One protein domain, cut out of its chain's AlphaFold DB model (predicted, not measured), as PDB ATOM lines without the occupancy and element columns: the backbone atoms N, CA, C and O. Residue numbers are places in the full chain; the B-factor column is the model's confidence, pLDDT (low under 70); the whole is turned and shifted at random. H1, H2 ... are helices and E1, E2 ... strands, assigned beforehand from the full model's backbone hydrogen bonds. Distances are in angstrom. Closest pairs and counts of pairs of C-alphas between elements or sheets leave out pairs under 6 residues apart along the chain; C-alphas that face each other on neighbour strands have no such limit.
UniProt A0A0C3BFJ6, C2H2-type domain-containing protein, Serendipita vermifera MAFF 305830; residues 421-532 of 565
ATOM      1  N   HIS A 421     145.065 165.048 172.413       97.88
ATOM      2  CA  HIS A 421     144.106 165.366 173.478       97.88
ATOM      3  C   HIS A 421     144.389 166.724 174.147       97.88
ATOM      4  O   HIS A 421     143.447 167.478 174.396       97.88
ATOM      5  N   HIS A 422     145.660 167.105 174.339       98.38
ATOM      6  CA  HIS A 422     146.023 168.446 174.811       98.38
ATOM      7  C   HIS A 422     145.552 169.527 173.833       98.38
ATOM      8  O   HIS A 422     144.982 170.534 174.246       98.38
ATOM      9  N   LEU A 423     145.747 169.312 172.525       97.75
ATOM     10  CA  LEU A 423     145.314 170.254 171.487       97.75
ATOM     11  C   LEU A 423     143.794 170.420 171.473       97.75
ATOM     12  O   LEU A 423     143.306 171.537 171.311       97.75
ATOM     13  N   TYR A 424     143.050 169.333 171.691       97.81
ATOM     14  CA  TYR A 424     141.599 169.375 171.827       97.81
ATOM     15  C   TYR A 424     141.156 170.154 173.078       97.81
ATOM     16  O   TYR A 424     140.301 171.036 172.972       97.81
ATOM     17  N   ARG A 425     141.772 169.915 174.247       98.12
ATOM     18  CA  ARG A 425     141.475 170.679 175.477       98.12
ATOM     19  C   ARG A 425     141.813 172.165 175.327       98.12
ATOM     20  O   ARG A 425     140.963 173.008 175.615       98.12
ATOM     21  N   LEU A 426     142.986 172.499 174.777       98.12
ATOM     22  CA  LEU A 426     143.355 173.877 174.426       98.12
ATOM     23  C   LEU A 426     142.321 174.514 173.490       98.12
ATOM     24  O   LEU A 426     141.855 175.615 173.762       98.12
ATOM     25  N   GLN A 427     141.912 173.819 172.425       97.75
ATOM     26  CA  GLN A 427     140.884 174.286 171.490       97.75
ATOM     27  C   GLN A 427     139.549 174.615 172.176       97.75
ATOM     28  O   GLN A 427     138.854 175.539 171.742       97.75
ATOM     29  N   GLN A 428     139.166 173.878 173.220       98.00
ATOM     30  CA  GLN A 428     137.939 174.179 173.952       98.00
ATOM     31  C   GLN A 428     138.093 175.376 174.897       98.00
ATOM     32  O   GLN A 428     137.156 176.176 174.973       98.00
ATOM     33  N   CYS A 429     139.267 175.520 175.522       98.44
ATOM     34  CA  CYS A 429     139.573 176.518 176.552       98.44
ATOM     35  C   CYS A 429     140.131 177.858 176.024       98.44
ATOM     36  O   CYS A 429     140.212 178.823 176.782       98.44
ATOM     37  N   VAL A 430     140.537 177.960 174.750       98.06
ATOM     38  CA  VAL A 430     141.038 179.230 174.187       98.06
ATOM     39  C   VAL A 430     139.982 180.347 174.233       98.06
ATOM     40  O   VAL A 430     138.791 180.085 174.026       98.06
ATOM     41  N   PRO A 431     140.396 181.620 174.409       98.12
ATOM     42  CA  PRO A 431     139.484 182.760 174.431       98.12
ATOM     43  C   PRO A 431     138.561 182.812 173.212       98.12
ATOM     44  O   PRO A 431     138.988 182.583 172.079       98.12
ATOM     45  N   ARG A 432     137.295 183.195 173.432       97.12
ATOM     46  CA  ARG A 432     136.219 183.187 172.417       97.12
ATOM     47  C   ARG A 432     136.610 183.849 171.090       97.12
ATOM     48  O   ARG A 432     136.167 183.411 170.034       97.12
ATOM     49  N   HIS A 433     137.427 184.899 171.141       95.94
ATOM     50  CA  HIS A 433     137.927 185.624 169.971       95.94
ATOM     51  C   HIS A 433     138.837 184.771 169.079       95.94
ATOM     52  O   HIS A 433     138.627 184.717 167.868       95.94
ATOM     53  N   LEU A 434     139.790 184.063 169.689       96.81
ATOM     54  CA  LEU A 434     140.680 183.128 169.009       96.81
ATOM     55  C   LEU A 434     139.919 181.871 168.578       96.81
ATOM     56  O   LEU A 434     140.055 181.435 167.436       96.81
ATOM     57  N   LYS A 435     139.043 181.345 169.445       97.44
ATOM     58  CA  LYS A 435     138.171 180.202 169.141       97.44
ATOM     59  C   LYS A 435     137.342 180.448 167.873       97.44
ATOM     60  O   LYS A 435     137.447 179.682 166.925       97.44
ATOM     61  N   ALA A 436     136.659 181.591 167.779       96.50
ATOM     62  CA  ALA A 436     135.856 181.972 166.612       96.50
ATOM     63  C   ALA A 436     136.660 182.231 165.315       96.50
ATOM     64  O   ALA A 436     136.076 182.252 164.228       96.50
ATOM     65  N   TYR A 437     137.977 182.449 165.400       96.88
ATOM     66  CA  TYR A 437     138.863 182.468 164.230       96.88
ATOM     67  C   TYR A 437     139.255 181.037 163.824       96.88
ATOM     68  O   TYR A 437     139.121 180.677 162.656       96.88
ATOM     69  N   LEU A 438     139.656 180.204 164.791       96.62
ATOM     70  CA  LEU A 438     140.062 178.809 164.575       96.62
ATOM     71  C   LEU A 438     138.903 177.881 164.177       96.62
ATOM     72  O   LEU A 438     139.125 176.906 163.469       96.62
ATOM     73  N   ASP A 439     137.666 178.177 164.574       96.56
ATOM     74  CA  ASP A 439     136.471 177.413 164.179       96.56
ATOM     75  C   ASP A 439     136.103 177.585 162.697       96.56
ATOM     76  O   ASP A 439     135.284 176.839 162.171       96.56
ATOM     77  N   LYS A 440     136.745 178.524 161.989       96.50
ATOM     78  CA  LYS A 440     136.664 178.631 160.522       96.50
ATOM     79  C   LYS A 440     137.634 177.694 159.799       96.50
ATOM     80  O   LYS A 440     137.595 177.598 158.566       96.50
ATOM     81  N   CYS A 441     138.519 177.029 160.541       96.88
ATOM     82  CA  CYS A 441     139.396 176.012 159.995       96.88
ATOM     83  C   CYS A 441     138.616 174.708 159.751       96.88
ATOM     84  O   CYS A 441     137.917 174.223 160.641       96.88
ATOM     85  N   ARG A 442     138.767 174.125 158.561       95.56
ATOM     86  CA  ARG A 442     138.261 172.791 158.208       95.56
ATOM     87  C   ARG A 442     139.171 171.699 158.799       95.56
ATOM     88  O   ARG A 442     140.325 171.982 159.129       95.56
ATOM     89  N   PRO A 443     138.719 170.436 158.882       94.19
ATOM     90  CA  PRO A 443     139.631 169.303 159.021       94.19
ATOM     91  C   PRO A 443     140.712 169.351 157.925       94.19
ATOM     92  O   PRO A 443     140.394 169.602 156.765       94.19
ATOM     93  N   GLY A 444     141.979 169.158 158.297       92.88
ATOM     94  CA  GLY A 444     143.132 169.265 157.388       92.88
ATOM     95  C   GLY A 444     143.812 170.643 157.335       92.88
ATOM     96  O   GLY A 444     144.980 170.710 156.967       92.88
ATOM     97  N   ASP A 445     143.153 171.725 157.767       96.81
ATOM     98  CA  ASP A 445     143.803 173.036 157.938       96.81
ATOM     99  C   ASP A 445     144.893 172.995 159.026       96.81
ATOM    100  O   ASP A 445     144.834 172.195 159.967       96.81
ATOM    101  N   LYS A 446     145.835 173.951 159.006       97.06
ATOM    102  CA  LYS A 446     146.939 174.044 159.988       97.06
ATOM    103  C   LYS A 446     146.487 174.530 161.382       97.06
ATOM    104  O   LYS A 446     147.277 175.097 162.134       97.06
ATOM    105  N   ARG A 447     145.229 174.289 161.772       97.25
ATOM    106  CA  ARG A 447     144.633 174.668 163.070       97.25
ATOM    107  C   ARG A 447     145.467 174.179 164.256       97.25
ATOM    108  O   ARG A 447     145.716 174.935 165.192       97.25
ATOM    109  N   GLN A 448     145.916 172.924 164.203       97.56
ATOM    110  CA  GLN A 448     146.753 172.327 165.248       97.56
ATOM    111  C   GLN A 448     148.119 173.016 165.363       97.56
ATOM    112  O   GLN A 448     148.606 173.198 166.475       97.56
ATOM    113  N   LEU A 449     148.706 173.446 164.241       97.50
ATOM    114  CA  LEU A 449     149.967 174.188 164.232       97.50
ATOM    115  C   LEU A 449     149.800 175.549 164.916       97.50
ATOM    116  O   LEU A 449     150.582 175.868 165.802       97.50
ATOM    117  N   VAL A 450     148.731 176.297 164.603       97.88
ATOM    118  CA  VAL A 450     148.421 177.567 165.292       97.88
ATOM    119  C   VAL A 450     148.282 177.357 166.805       97.88
ATOM    120  O   VAL A 450     148.845 178.126 167.579       97.88
ATOM    121  N   LEU A 451     147.589 176.298 167.241       98.06
ATOM    122  CA  LEU A 451     147.449 175.972 168.666       98.06
ATOM    123  C   LEU A 451     148.793 175.616 169.326       98.06
ATOM    124  O   LEU A 451     149.066 176.121 170.413       98.06
ATOM    125  N   LYS A 452     149.648 174.810 168.676       97.88
ATOM    126  CA  LYS A 452     150.997 174.491 169.185       97.88
ATOM    127  C   LYS A 452     151.882 175.734 169.285       97.88
ATOM    128  O   LYS A 452     152.520 175.931 170.317       97.88
ATOM    129  N   THR A 453     151.886 176.595 168.268       97.62
ATOM    130  CA  THR A 453     152.667 177.842 168.277       97.62
ATOM    131  C   THR A 453     152.168 178.807 169.354       97.62
ATOM    132  O   THR A 453     152.976 179.388 170.073       97.62
ATOM    133  N   ILE A 454     150.851 178.945 169.543       97.75
ATOM    134  CA  ILE A 454     150.300 179.770 170.630       97.75
ATOM    135  C   ILE A 454     150.675 179.190 171.998       97.75
ATOM    136  O   ILE A 454     151.123 179.942 172.860       97.75
ATOM    137  N   ALA A 455     150.577 177.873 172.199       98.00
ATOM    138  CA  ALA A 455     151.018 177.239 173.440       98.00
ATOM    139  C   ALA A 455     152.514 177.491 173.716       98.00
ATOM    140  O   ALA A 455     152.862 177.885 174.830       98.00
ATOM    141  N   ALA A 456     153.377 177.389 172.696       97.31
ATOM    142  CA  ALA A 456     154.799 177.731 172.790       97.31
ATOM    143  C   ALA A 456     155.018 179.186 173.249       97.31
ATOM    144  O   ALA A 456     155.674 179.427 174.263       97.31
ATOM    145  N   MET A 457     154.389 180.155 172.569       96.31
ATOM    146  CA  MET A 457     154.492 181.588 172.894       96.31
ATOM    147  C   MET A 457     153.981 181.922 174.305       96.31
ATOM    148  O   MET A 457     154.547 182.758 175.020       96.31
ATOM    149  N   LEU A 458     152.913 181.255 174.743       97.12
ATOM    150  CA  LEU A 458     152.381 181.411 176.095       97.12
ATOM    151  C   LEU A 458     153.203 180.654 177.151       97.12
ATOM    152  O   LEU A 458     153.072 180.969 178.334       97.12
ATOM    153  N   SER A 459     154.124 179.780 176.736       97.19
ATOM    154  CA  SER A 459     154.932 178.896 177.589       97.19
ATOM    155  C   SER A 459     154.075 177.855 178.325       97.19
ATOM    156  O   SER A 459     154.249 177.615 179.523       97.19
ATOM    157  N   ILE A 460     153.119 177.269 177.600       97.69
ATOM    158  CA  ILE A 460     152.200 176.222 178.052       97.69
ATOM    159  C   ILE A 460     152.655 174.883 177.461       97.69
ATOM    160  O   ILE A 460     152.712 174.709 176.244       97.69
ATOM    161  N   ASP A 461     152.971 173.950 178.349       97.62
ATOM    162  CA  ASP A 461     153.369 172.571 178.071       97.62
ATOM    163  C   ASP A 461     152.213 171.596 178.391       97.62
ATOM    164  O   ASP A 461     151.135 172.015 178.819       97.62
ATOM    165  N   ALA A 462     152.430 170.298 178.154       98.06
ATOM    166  CA  ALA A 462     151.468 169.237 178.466       98.06
ATOM    167  C   ALA A 462     151.084 169.227 179.959       98.06
ATOM    168  O   ALA A 462     149.905 169.316 180.297       98.06
ATOM    169  N   ASN A 463     152.081 169.243 180.851       97.94
ATOM    170  CA  ASN A 463     151.882 169.196 182.302       97.94
ATOM    171  C   ASN A 463     150.944 170.316 182.782       97.94
ATOM    172  O   ASN A 463     149.983 170.061 183.504       97.94
ATOM    173  N   LYS A 464     151.139 171.555 182.310       97.94
ATOM    174  CA  LYS A 464     150.281 172.698 182.669       97.94
ATOM    175  C   LYS A 464     148.836 172.576 182.189       97.94
ATOM    176  O   LYS A 464     147.966 173.247 182.758       97.94
ATOM    177  N   ILE A 465     148.584 171.798 181.138       98.25
ATOM    178  CA  ILE A 465     147.242 171.505 180.625       98.25
ATOM    179  C   ILE A 465     146.585 170.439 181.506       98.25
ATOM    180  O   ILE A 465     145.426 170.599 181.888       98.25
ATOM    181  N   ASP A 466     147.322 169.395 181.882       98.06
ATOM    182  CA  ASP A 466     146.804 168.266 182.663       98.06
ATOM    183  C   ASP A 466     146.598 168.587 184.149       98.06
ATOM    184  O   ASP A 466     145.591 168.184 184.728       98.06
ATOM    185  N   GLU A 467     147.467 169.405 184.749       98.31
ATOM    186  CA  GLU A 467     147.342 169.899 186.132       98.31
ATOM    187  C   GLU A 467     146.087 170.757 186.387       98.31
ATOM    188  O   GLU A 467     145.749 171.036 187.539       98.31
ATOM    189  N   ARG A 468     145.418 171.245 185.334       98.31
ATOM    190  CA  ARG A 468     144.317 172.215 185.431       98.31
ATOM    191  C   ARG A 468     143.025 171.637 184.889       98.31
ATOM    192  O   ARG A 468     142.998 171.054 183.808       98.31
ATOM    193  N   ASN A 469     141.917 171.896 185.580       98.06
ATOM    194  CA  ASN A 469     140.597 171.673 184.989       98.06
ATOM    195  C   ASN A 469     140.303 172.710 183.887       98.06
ATOM    196  O   ASN A 469     140.936 173.765 183.819       98.06
ATOM    197  N   ASP A 470     139.321 172.430 183.027       98.00
ATOM    198  CA  ASP A 470     139.037 173.253 181.841       98.00
ATOM    199  C   ASP A 470     138.682 174.713 182.181       98.00
ATOM    200  O   ASP A 470     139.017 175.626 181.423       98.00
ATOM    201  N   LYS A 471     138.073 174.971 183.348       98.00
ATOM    202  CA  LYS A 471     137.796 176.337 183.821       98.00
ATOM    203  C   LYS A 471     139.095 177.080 184.154       98.00
ATOM    204  O   LYS A 471     139.320 178.166 183.629       98.00
ATOM    205  N   GLN A 472     139.963 176.479 184.969       98.38
ATOM    206  CA  GLN A 472     141.270 177.045 185.327       98.38
ATOM    207  C   GLN A 472     142.169 177.239 184.100       98.38
ATOM    208  O   GLN A 472     142.875 178.240 184.000       98.38
ATOM    209  N   LEU A 473     142.141 176.295 183.154       98.44
ATOM    210  CA  LEU A 473     142.880 176.395 181.899       98.44
ATOM    211  C   LEU A 473     142.343 177.537 181.021       98.44
ATOM    212  O   LEU A 473     143.136 178.277 180.448       98.44
ATOM    213  N   SER A 474     141.021 177.728 180.963       98.38
ATOM    214  CA  SER A 474     140.395 178.846 180.239       98.38
ATOM    215  C   SER A 474     140.743 180.207 180.851       98.38
ATOM    216  O   SER A 474     141.089 181.138 180.125       98.38
ATOM    217  N   GLU A 475     140.697 180.326 182.181       98.19
ATOM    218  CA  GLU A 475     141.078 181.546 182.910       98.19
ATOM    219  C   GLU A 475     142.571 181.873 182.716       98.19
ATOM    220  O   GLU A 475     142.928 183.022 182.431       98.19
ATOM    221  N   LEU A 476     143.446 180.857 182.775       98.19
ATOM    222  CA  LEU A 476     144.876 181.002 182.494       98.19
ATOM    223  C   LEU A 476     145.130 181.436 181.044       98.19
ATOM    224  O   LEU A 476     145.901 182.367 180.816       98.19
ATOM    225  N   LEU A 477     144.500 180.776 180.067       98.19
ATOM    226  CA  LEU A 477     144.663 181.092 178.647       98.19
ATOM    227  C   LEU A 477     144.194 182.512 178.333       98.19
ATOM    228  O   LEU A 477     144.895 183.223 177.621       98.19
ATOM    229  N   LEU A 478     143.059 182.948 178.889       97.69
ATOM    230  CA  LEU A 478     142.587 184.326 178.748       97.69
ATOM    231  C   LEU A 478     143.617 185.326 179.280       97.69
ATOM    232  O   LEU A 478     144.071 186.183 178.525       97.69
ATOM    233  N   THR A 479     144.051 185.146 180.529       97.81
ATOM    234  CA  THR A 479     145.052 186.009 181.177       97.81
ATOM    235  C   THR A 479     146.356 186.072 180.377       97.81
ATOM    236  O   THR A 479     146.864 187.157 180.100       97.81
ATOM    237  N   LEU A 480     146.894 184.925 179.950       98.00
ATOM    238  CA  LEU A 480     148.155 184.870 179.210       98.00
ATOM    239  C   LEU A 480     148.032 185.437 177.786       98.00
ATOM    240  O   LEU A 480     148.958 186.106 177.326       98.00
ATOM    241  N   CYS A 481     146.908 185.227 177.092       98.06
ATOM    242  CA  CYS A 481     146.650 185.870 175.800       98.06
ATOM    243  C   CYS A 481     146.579 187.399 175.931       98.06
ATOM    244  O   CYS A 481     147.181 188.099 175.114       98.06
ATOM    245  N   GLU A 482     145.892 187.905 176.959       96.69
ATOM    246  CA  GLU A 482     145.734 189.345 177.206       96.69
ATOM    247  C   GLU A 482     147.027 190.034 177.674       96.69
ATOM    248  O   GLU A 482     147.214 191.232 177.463       96.69
ATOM    249  N   GLN A 483     147.953 189.278 178.269       97.12
ATOM    250  CA  GLN A 483     149.273 189.772 178.667       97.12
ATOM    251  C   GLN A 483     150.316 189.720 177.542       97.12
ATOM    252  O   GLN A 483     151.157 190.612 177.465       97.12
ATOM    253  N   LYS A 484     150.310 188.670 176.705       97.62
ATOM    254  CA  LYS A 484     151.410 188.381 175.758       97.62
ATOM    255  C   LYS A 484     151.085 188.588 174.275       97.62
ATOM    256  O   LYS A 484     152.017 188.680 173.481       97.62
ATOM    257  N   LEU A 485     149.813 188.560 173.869       97.75
ATOM    258  CA  LEU A 485     149.433 188.500 172.446       97.75
ATOM    259  C   LEU A 485     148.641 189.732 171.998       97.75
ATOM    260  O   LEU A 485     148.898 190.284 170.927       97.75
ATOM    261  N   TYR A 486     147.663 190.165 172.792       98.31
ATOM    262  CA  TYR A 486     146.764 191.261 172.434       98.31
ATOM    263  C   TYR A 486     146.152 191.921 173.665       98.31
ATOM    264  O   TYR A 486     146.075 191.304 174.711       98.31
ATOM    265  N   VAL A 487     145.612 193.132 173.525       97.94
ATOM    266  CA  VAL A 487     144.716 193.730 174.528       97.94
ATOM    267  C   VAL A 487     143.362 193.994 173.881       97.94
ATOM    268  O   VAL A 487     143.281 194.584 172.799       97.94
ATOM    269  N   VAL A 488     142.299 193.546 174.546       97.38
ATOM    270  CA  VAL A 488     140.905 193.710 174.127       97.38
ATOM    271  C   VAL A 488     140.173 194.467 175.227       97.38
ATOM    272  O   VAL A 488     140.059 193.992 176.349       97.38
ATOM    273  N   GLU A 489     139.666 195.652 174.908       96.94
ATOM    274  CA  GLU A 489     138.878 196.452 175.842       96.94
ATOM    275  C   GLU A 489     137.397 196.216 175.565       96.94
ATOM    276  O   GLU A 489     136.931 196.414 174.438       96.94
ATOM    277  N   THR A 490     136.643 195.809 176.584       95.69
ATOM    278  CA  THR A 490     135.181 195.687 176.514       95.69
ATOM    279  C   THR A 490     134.506 196.832 177.252       95.69
ATOM    280  O   THR A 490     134.859 197.122 178.394       95.69
ATOM    281  N   GLY A 491     133.482 197.432 176.652       94.38
ATOM    282  CA  GLY A 491     132.802 198.584 177.228       94.38
ATOM    283  C   GLY A 491     131.433 198.881 176.620       94.38
ATOM    284  O   GLY A 491     130.860 198.106 175.845       94.38
ATOM    285  N   GLY A 492     130.898 200.037 177.011       93.19
ATOM    286  CA  GLY A 492     129.590 200.528 176.585       93.19
ATOM    287  C   GLY A 492     128.393 199.709 177.106       93.19
ATOM    288  O   GLY A 492     128.557 198.677 177.763       93.19
ATOM    289  N   PRO A 493     127.152 200.133 176.792       93.94
ATOM    290  CA  PRO A 493     125.933 199.546 177.364       93.94
ATOM    291  C   PRO A 493     125.722 198.057 177.052       93.94
ATOM    292  O   PRO A 493     124.998 197.373 177.768       93.94
ATOM    293  N   ARG A 494     126.336 197.554 175.973       94.00
ATOM    294  CA  ARG A 494     126.219 196.161 175.513       94.00
ATOM    295  C   ARG A 494     127.398 195.268 175.928       94.00
ATOM    296  O   ARG A 494     127.420 194.114 175.518       94.00
ATOM    297  N   LYS A 495     128.374 195.784 176.694       94.12
ATOM    298  CA  LYS A 495     129.639 195.090 177.029       94.12
ATOM    299  C   LYS A 495     130.367 194.539 175.786       94.12
ATOM    300  O   LYS A 495     130.960 193.464 175.817       94.12
ATOM    301  N   GLY A 496     130.267 195.259 174.668       94.00
ATOM    302  CA  GLY A 496     130.917 194.887 173.412       94.00
ATOM    303  C   GLY A 496     132.395 195.269 173.425       94.00
ATOM    304  O   GLY A 496     132.821 196.065 174.257       94.00
ATOM    305  N   VAL A 497     133.182 194.742 172.488       95.69
ATOM    306  CA  VAL A 497     134.586 195.153 172.346       95.69
ATOM    307  C   VAL A 497     134.649 196.586 171.804       95.69
ATOM    308  O   VAL A 497     134.249 196.838 170.666       95.69
ATOM    309  N   THR A 498     135.158 197.515 172.613       96.44
ATOM    310  CA  THR A 498     135.288 198.952 172.319       96.44
ATOM    311  C   THR A 498     136.660 199.330 171.771       96.44
ATOM    312  O   THR A 498     136.740 200.252 170.958       96.44
ATOM    313  N   ALA A 499     137.714 198.584 172.114       97.12
ATOM    314  CA  ALA A 499     139.035 198.689 171.490       97.12
ATOM    315  C   ALA A 499     139.706 197.314 171.381       97.12
ATOM    316  O   ALA A 499     139.392 196.383 172.120       97.12
ATOM    317  N   ALA A 500     140.618 197.174 170.423       98.12
ATOM    318  CA  ALA A 500     141.443 195.985 170.260       98.12
ATOM    319  C   ALA A 500     142.800 196.409 169.692       98.12
ATOM    320  O   ALA A 500     142.849 197.159 168.713       98.12
ATOM    321  N   ARG A 501     143.892 195.931 170.288       98.19
ATOM    322  CA  ARG A 501     145.261 196.168 169.816       98.19
ATOM    323  C   ARG A 501     146.110 194.911 169.942       98.19
ATOM    324  O   ARG A 501     145.871 194.086 170.822       98.19
ATOM    325  N   CYS A 502     147.102 194.780 169.071       98.56
ATOM    326  CA  CYS A 502     148.176 193.820 169.281       98.56
ATOM    327  C   CYS A 502     148.971 194.201 170.541       98.56
ATOM    328  O   CYS A 502     149.039 195.380 170.900       98.56
ATOM    329  N   ALA A 503     149.530 193.192 171.202       97.56
ATOM    330  CA  ALA A 503     150.480 193.330 172.305       97.56
ATOM    331  C   ALA A 503     151.616 192.293 172.189       97.56
ATOM    332  O   ALA A 503     152.292 191.982 173.166       97.56
ATOM    333  N   PHE A 504     151.803 191.722 170.994       97.38
ATOM    334  CA  PHE A 504     152.826 190.720 170.730       97.38
ATOM    335  C   PHE A 504     154.202 191.386 170.643       97.38
ATOM    336  O   PHE A 504     154.491 192.128 169.697       97.38
ATOM    337  N   GLY A 505     155.059 191.125 171.632       95.81
ATOM    338  CA  GLY A 505     156.377 191.751 171.735       95.81
ATOM    339  C   GLY A 505     156.260 193.275 171.823       95.81
ATOM    340  O   GLY A 505     155.691 193.807 172.769       95.81
ATOM    341  N   THR A 506     156.783 193.983 170.821       96.56
ATOM    342  CA  THR A 506     156.698 195.451 170.707       96.56
ATOM    343  C   THR A 506     155.590 195.939 169.768       96.56
ATOM    344  O   THR A 506     155.477 197.141 169.524       96.56
ATOM    345  N   CYS A 507     154.751 195.048 169.225       97.88
ATOM    346  CA  CYS A 507     153.671 195.461 168.337       97.88
ATOM    347  C   CYS A 507     152.525 196.125 169.108       97.88
ATOM    348  O   CYS A 507     151.908 195.512 169.973       97.88
ATOM    349  N   THR A 508     152.187 197.357 168.725       96.94
ATOM    350  CA  THR A 508     151.118 198.173 169.330       96.94
ATOM    351  C   THR A 508     149.953 198.449 168.369       96.94
ATOM    352  O   THR A 508     149.119 199.320 168.628       96.94
ATOM    353  N   LYS A 509     149.874 197.721 167.244       98.31
ATOM    354  CA  LYS A 509     148.899 197.953 166.165       98.31
ATOM    355  C   LYS A 509     147.460 197.895 166.684       98.31
ATOM    356  O   LYS A 509     146.989 196.837 167.101       98.31
ATOM    357  N   ALA A 510     146.757 199.022 166.629       98.06
ATOM    358  CA  ALA A 510     145.345 199.131 166.992       98.06
ATOM    359  C   ALA A 510     144.421 198.800 165.806       98.06
ATOM    360  O   ALA A 510     144.775 199.010 164.644       98.06
ATOM    361  N   PHE A 511     143.214 198.315 166.105       97.81
ATOM    362  CA  PHE A 511     142.215 197.922 165.111       97.81
ATOM    363  C   PHE A 511     140.952 198.779 165.208       97.81
ATOM    364  O   PHE A 511     140.299 198.837 166.253       97.81
ATOM    365  N   GLY A 512     140.604 199.416 164.085       94.81
ATOM    366  CA  GLY A 512     139.385 200.209 163.936       94.81
ATOM    367  C   GLY A 512     138.109 199.386 164.125       94.81
ATOM    368  O   GLY A 512     138.128 198.158 164.063       94.81
ATOM    369  N   GLU A 513     136.994 200.078 164.355       94.94
ATOM    370  CA  GLU A 513     135.747 199.499 164.869       94.94
ATOM    371  C   GLU A 513     135.212 198.292 164.082       94.94
ATOM    372  O   GLU A 513     134.861 197.262 164.670       94.94
ATOM    373  N   ASN A 514     135.209 198.397 162.755       94.56
ATOM    374  CA  ASN A 514     134.682 197.370 161.867       94.56
ATOM    375  C   ASN A 514     135.576 196.123 161.865       94.56
ATOM    376  O   ASN A 514     136.736 196.167 161.458       94.56
ATOM    377  N   ASN A 515     135.006 194.984 162.269       94.69
ATOM    378  CA  ASN A 515     135.687 193.684 162.321       94.69
ATOM    379  C   ASN A 515     136.956 193.650 163.205       94.69
ATOM    380  O   ASN A 515     137.789 192.761 163.034       94.69
ATOM    381  N   ARG A 516     137.082 194.555 164.191       96.38
ATOM    382  CA  ARG A 516     138.269 194.723 165.060       96.38
ATOM    383  C   ARG A 516     138.922 193.415 165.538       96.38
ATOM    384  O   ARG A 516     140.113 193.219 165.331       96.38
ATOM    385  N   ILE A 517     138.135 192.486 166.094       97.56
ATOM    386  CA  ILE A 517     138.622 191.191 166.598       97.56
ATOM    387  C   ILE A 517     139.100 190.287 165.460       97.56
ATOM    388  O   ILE A 517     140.154 189.669 165.566       97.56
ATOM    389  N   ARG A 518     138.352 190.219 164.355       96.69
ATOM    390  CA  ARG A 518     138.709 189.409 163.185       96.69
ATOM    391  C   ARG A 518     140.038 189.889 162.583       96.69
ATOM    392  O   ARG A 518     140.876 189.066 162.226       96.69
ATOM    393  N   ASN A 519     140.232 191.207 162.519       97.56
ATOM    394  CA  ASN A 519     141.449 191.836 162.005       97.56
ATOM    395  C   ASN A 519     142.641 191.639 162.957       97.56
ATOM    396  O   ASN A 519     143.741 191.358 162.489       97.56
ATOM    397  N   LEU A 520     142.410 191.717 164.274       98.00
ATOM    398  CA  LEU A 520     143.401 191.402 165.306       98.00
ATOM    399  C   LEU A 520     143.866 189.938 165.220       98.00
ATOM    400  O   LEU A 520     145.068 189.694 165.189       98.00
ATOM    401  N   MET A 521     142.939 188.973 165.143       98.00
ATOM    402  CA  MET A 521     143.290 187.547 165.042       98.00
ATOM    403  C   MET A 521     144.063 187.242 163.753       98.00
ATOM    404  O   MET A 521     145.086 186.569 163.812       98.00
ATOM    405  N   HIS A 522     143.633 187.790 162.608       97.38
ATOM    406  CA  HIS A 522     144.390 187.688 161.354       97.38
ATOM    407  C   HIS A 522     145.806 188.256 161.502       97.38
ATOM    408  O   HIS A 522     146.773 187.587 161.161       97.38
ATOM    409  N   HIS A 523     145.937 189.480 162.021       98.12
ATOM    410  CA  HIS A 523     147.234 190.133 162.197       98.12
ATOM    411  C   HIS A 523     148.173 189.327 163.097       98.12
ATOM    412  O   HIS A 523     149.341 189.172 162.756       98.12
ATOM    413  N   LEU A 524     147.666 188.797 164.211       98.12
ATOM    414  CA  LEU A 524     148.441 187.953 165.112       98.12
ATOM    415  C   LEU A 524     148.948 186.696 164.390       98.12
ATOM    416  O   LEU A 524     150.141 186.412 164.412       98.12
ATOM    417  N   VAL A 525     148.058 185.959 163.721       97.56
ATOM    418  CA  VAL A 525     148.402 184.673 163.094       97.56
ATOM    419  C   VAL A 525     149.304 184.851 161.862       97.56
ATOM    420  O   VAL A 525     150.274 184.110 161.720       97.56
ATOM    421  N   HIS A 526     149.055 185.860 161.023       97.12
ATOM    422  CA  HIS A 526     149.847 186.114 159.816       97.12
ATOM    423  C   HIS A 526     151.159 186.866 160.106       97.12
ATOM    424  O   HIS A 526     152.224 186.376 159.757       97.12
ATOM    425  N   GLU A 527     151.129 188.023 160.780       97.62
ATOM    426  CA  GLU A 527     152.340 188.855 160.929       97.62
ATOM    427  C   GLU A 527     153.280 188.374 162.046       97.62
ATOM    428  O   GLU A 527     154.487 188.590 161.965       97.62
ATOM    429  N   HIS A 528     152.743 187.767 163.114       97.19
ATOM    430  CA  HIS A 528     153.539 187.384 164.290       97.19
ATOM    431  C   HIS A 528     153.799 185.887 164.396       97.19
ATOM    432  O   HIS A 528     154.894 185.504 164.798       97.19
ATOM    433  N   LEU A 529     152.832 185.041 164.027       96.38
ATOM    434  CA  LEU A 529     153.056 183.593 163.987       96.38
ATOM    435  C   LEU A 529     153.559 183.111 162.616       96.38
ATOM    436  O   LEU A 529     154.058 181.993 162.537       96.38
ATOM    437  N   GLN A 530     153.452 183.934 161.561       97.25
ATOM    438  CA  GLN A 530     153.850 183.597 160.185       97.25
ATOM    439  C   GLN A 530     153.158 182.324 159.667       97.25
ATOM    440  O   GLN A 530     153.761 181.473 159.015       97.25
ATOM    441  N   LEU A 531     151.867 182.181 159.995       97.25
ATOM    442  CA  LEU A 531     151.051 181.029 159.625       97.25
ATOM    443  C   LEU A 531     149.912 181.422 158.682       97.25
ATOM    444  O   LEU A 531     149.095 182.285 158.996       97.25
ATOM    445  N   ASP A 532     149.791 180.662 157.596       97.88
ATOM    446  CA  ASP A 532     148.604 180.597 156.743       97.88
ATOM    447  C   ASP A 532     147.800 179.338 157.105       97.88
ATOM    448  O   ASP A 532     148.144 178.236 156.652       97.88
TER     449      ASP A 532
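Overview. This is residues 421 to 532 of the 565 residues of the protein "C2H2-type domain-containing protein" of Serendipita vermifera MAFF 305830 (UniProt A0A0C3BFJ6). A small two-stranded hairpin, E1 and E2, forms one end of the domain with H6 packed on it mainly through E2, while helices H1, H3 and H5, crossed at large angles and each in contact with the other two, form the other part with the short H4 at its far end on H1. H2 is nearest to the middle and packs on H6. The printed part has 112 residues, with named elements in the order H1 H2 H3 H4 H5 E1 E2 H6; the sheet is E1 - E2, antiparallel, and the class is mostly helix. The whole is compact, with a radius of gyration of the C-alphas of 13.9 A and spans of 37 by 30 by 28 A.

Along the chain. E1 is residues 486 to 491, 16.5 A from first to last C-alpha, and E2 is residues 496 to 502, 17.8 A. H6, residues 516 to 528, is 17.0 A long and ends with C-alpha 528 at (153.539, 187.384, 164.290). H5, the longest helix, is residues 470 to 484, 20.5 A, beginning with C-alpha 470 at (139.037, 173.253, 181.841). H3 is residues 447 to 458, 16.6 A. H1 is residues 421 to 429, 12.4 A, beginning with C-alpha 421 at (144.106, 165.366, 173.478). H2 is residues 432 to 438 and H4 is residues 462 to 466.

Arrangement. E1 and E2 are a hairpin of antiparallel strands, at 161 degrees between directions; N 489 and O 499, 2.9 A, and N 498 and O 489, 2.8 A, are within hydrogen-bond range. The closest C-alphas of E2 and H6 are those of Ala 500 and Arg 516, 6.2 A apart. H6 touches H2 with residues 517 to 521 alone, closest at the C-alphas of Leu 434 and Met 521, 6.5 A, at a steep tilt of 55 degrees, the same way. H5 touches H1, closest at the C-alphas of Cys 429 and Ser 474, 4.4 A, about perpendicular at 74 degrees. H3 touches H5 with residues 457 to 458 alone, closest at the C-alphas of Leu 458 and Leu 480, 6.3 A; the tilt of 69 degrees is steep, only just short of about perpendicular. H3 touches H1 with residues 448 to 452 alone, closest at the C-alphas of Leu 423 and Leu 451, 6.7 A, about perpendicular at 78 degrees. H4 touches H1, with the C-alphas of His 422 and Ala 462 closest at 6.6 A. Among the pairs apart are H5 and H6. In H1 to H6 every O i to N i+4 pair is within hydrogen-bond range.

Size, cuts and confidence. The two C-alphas farthest apart are those of Asn 463 and Pro 493, 40.2 A. The printed part has no cut. The link from E2 to H6, 13 residues, is long. The mean pLDDT of the printed part is 97.2, and no printed residue is under 70.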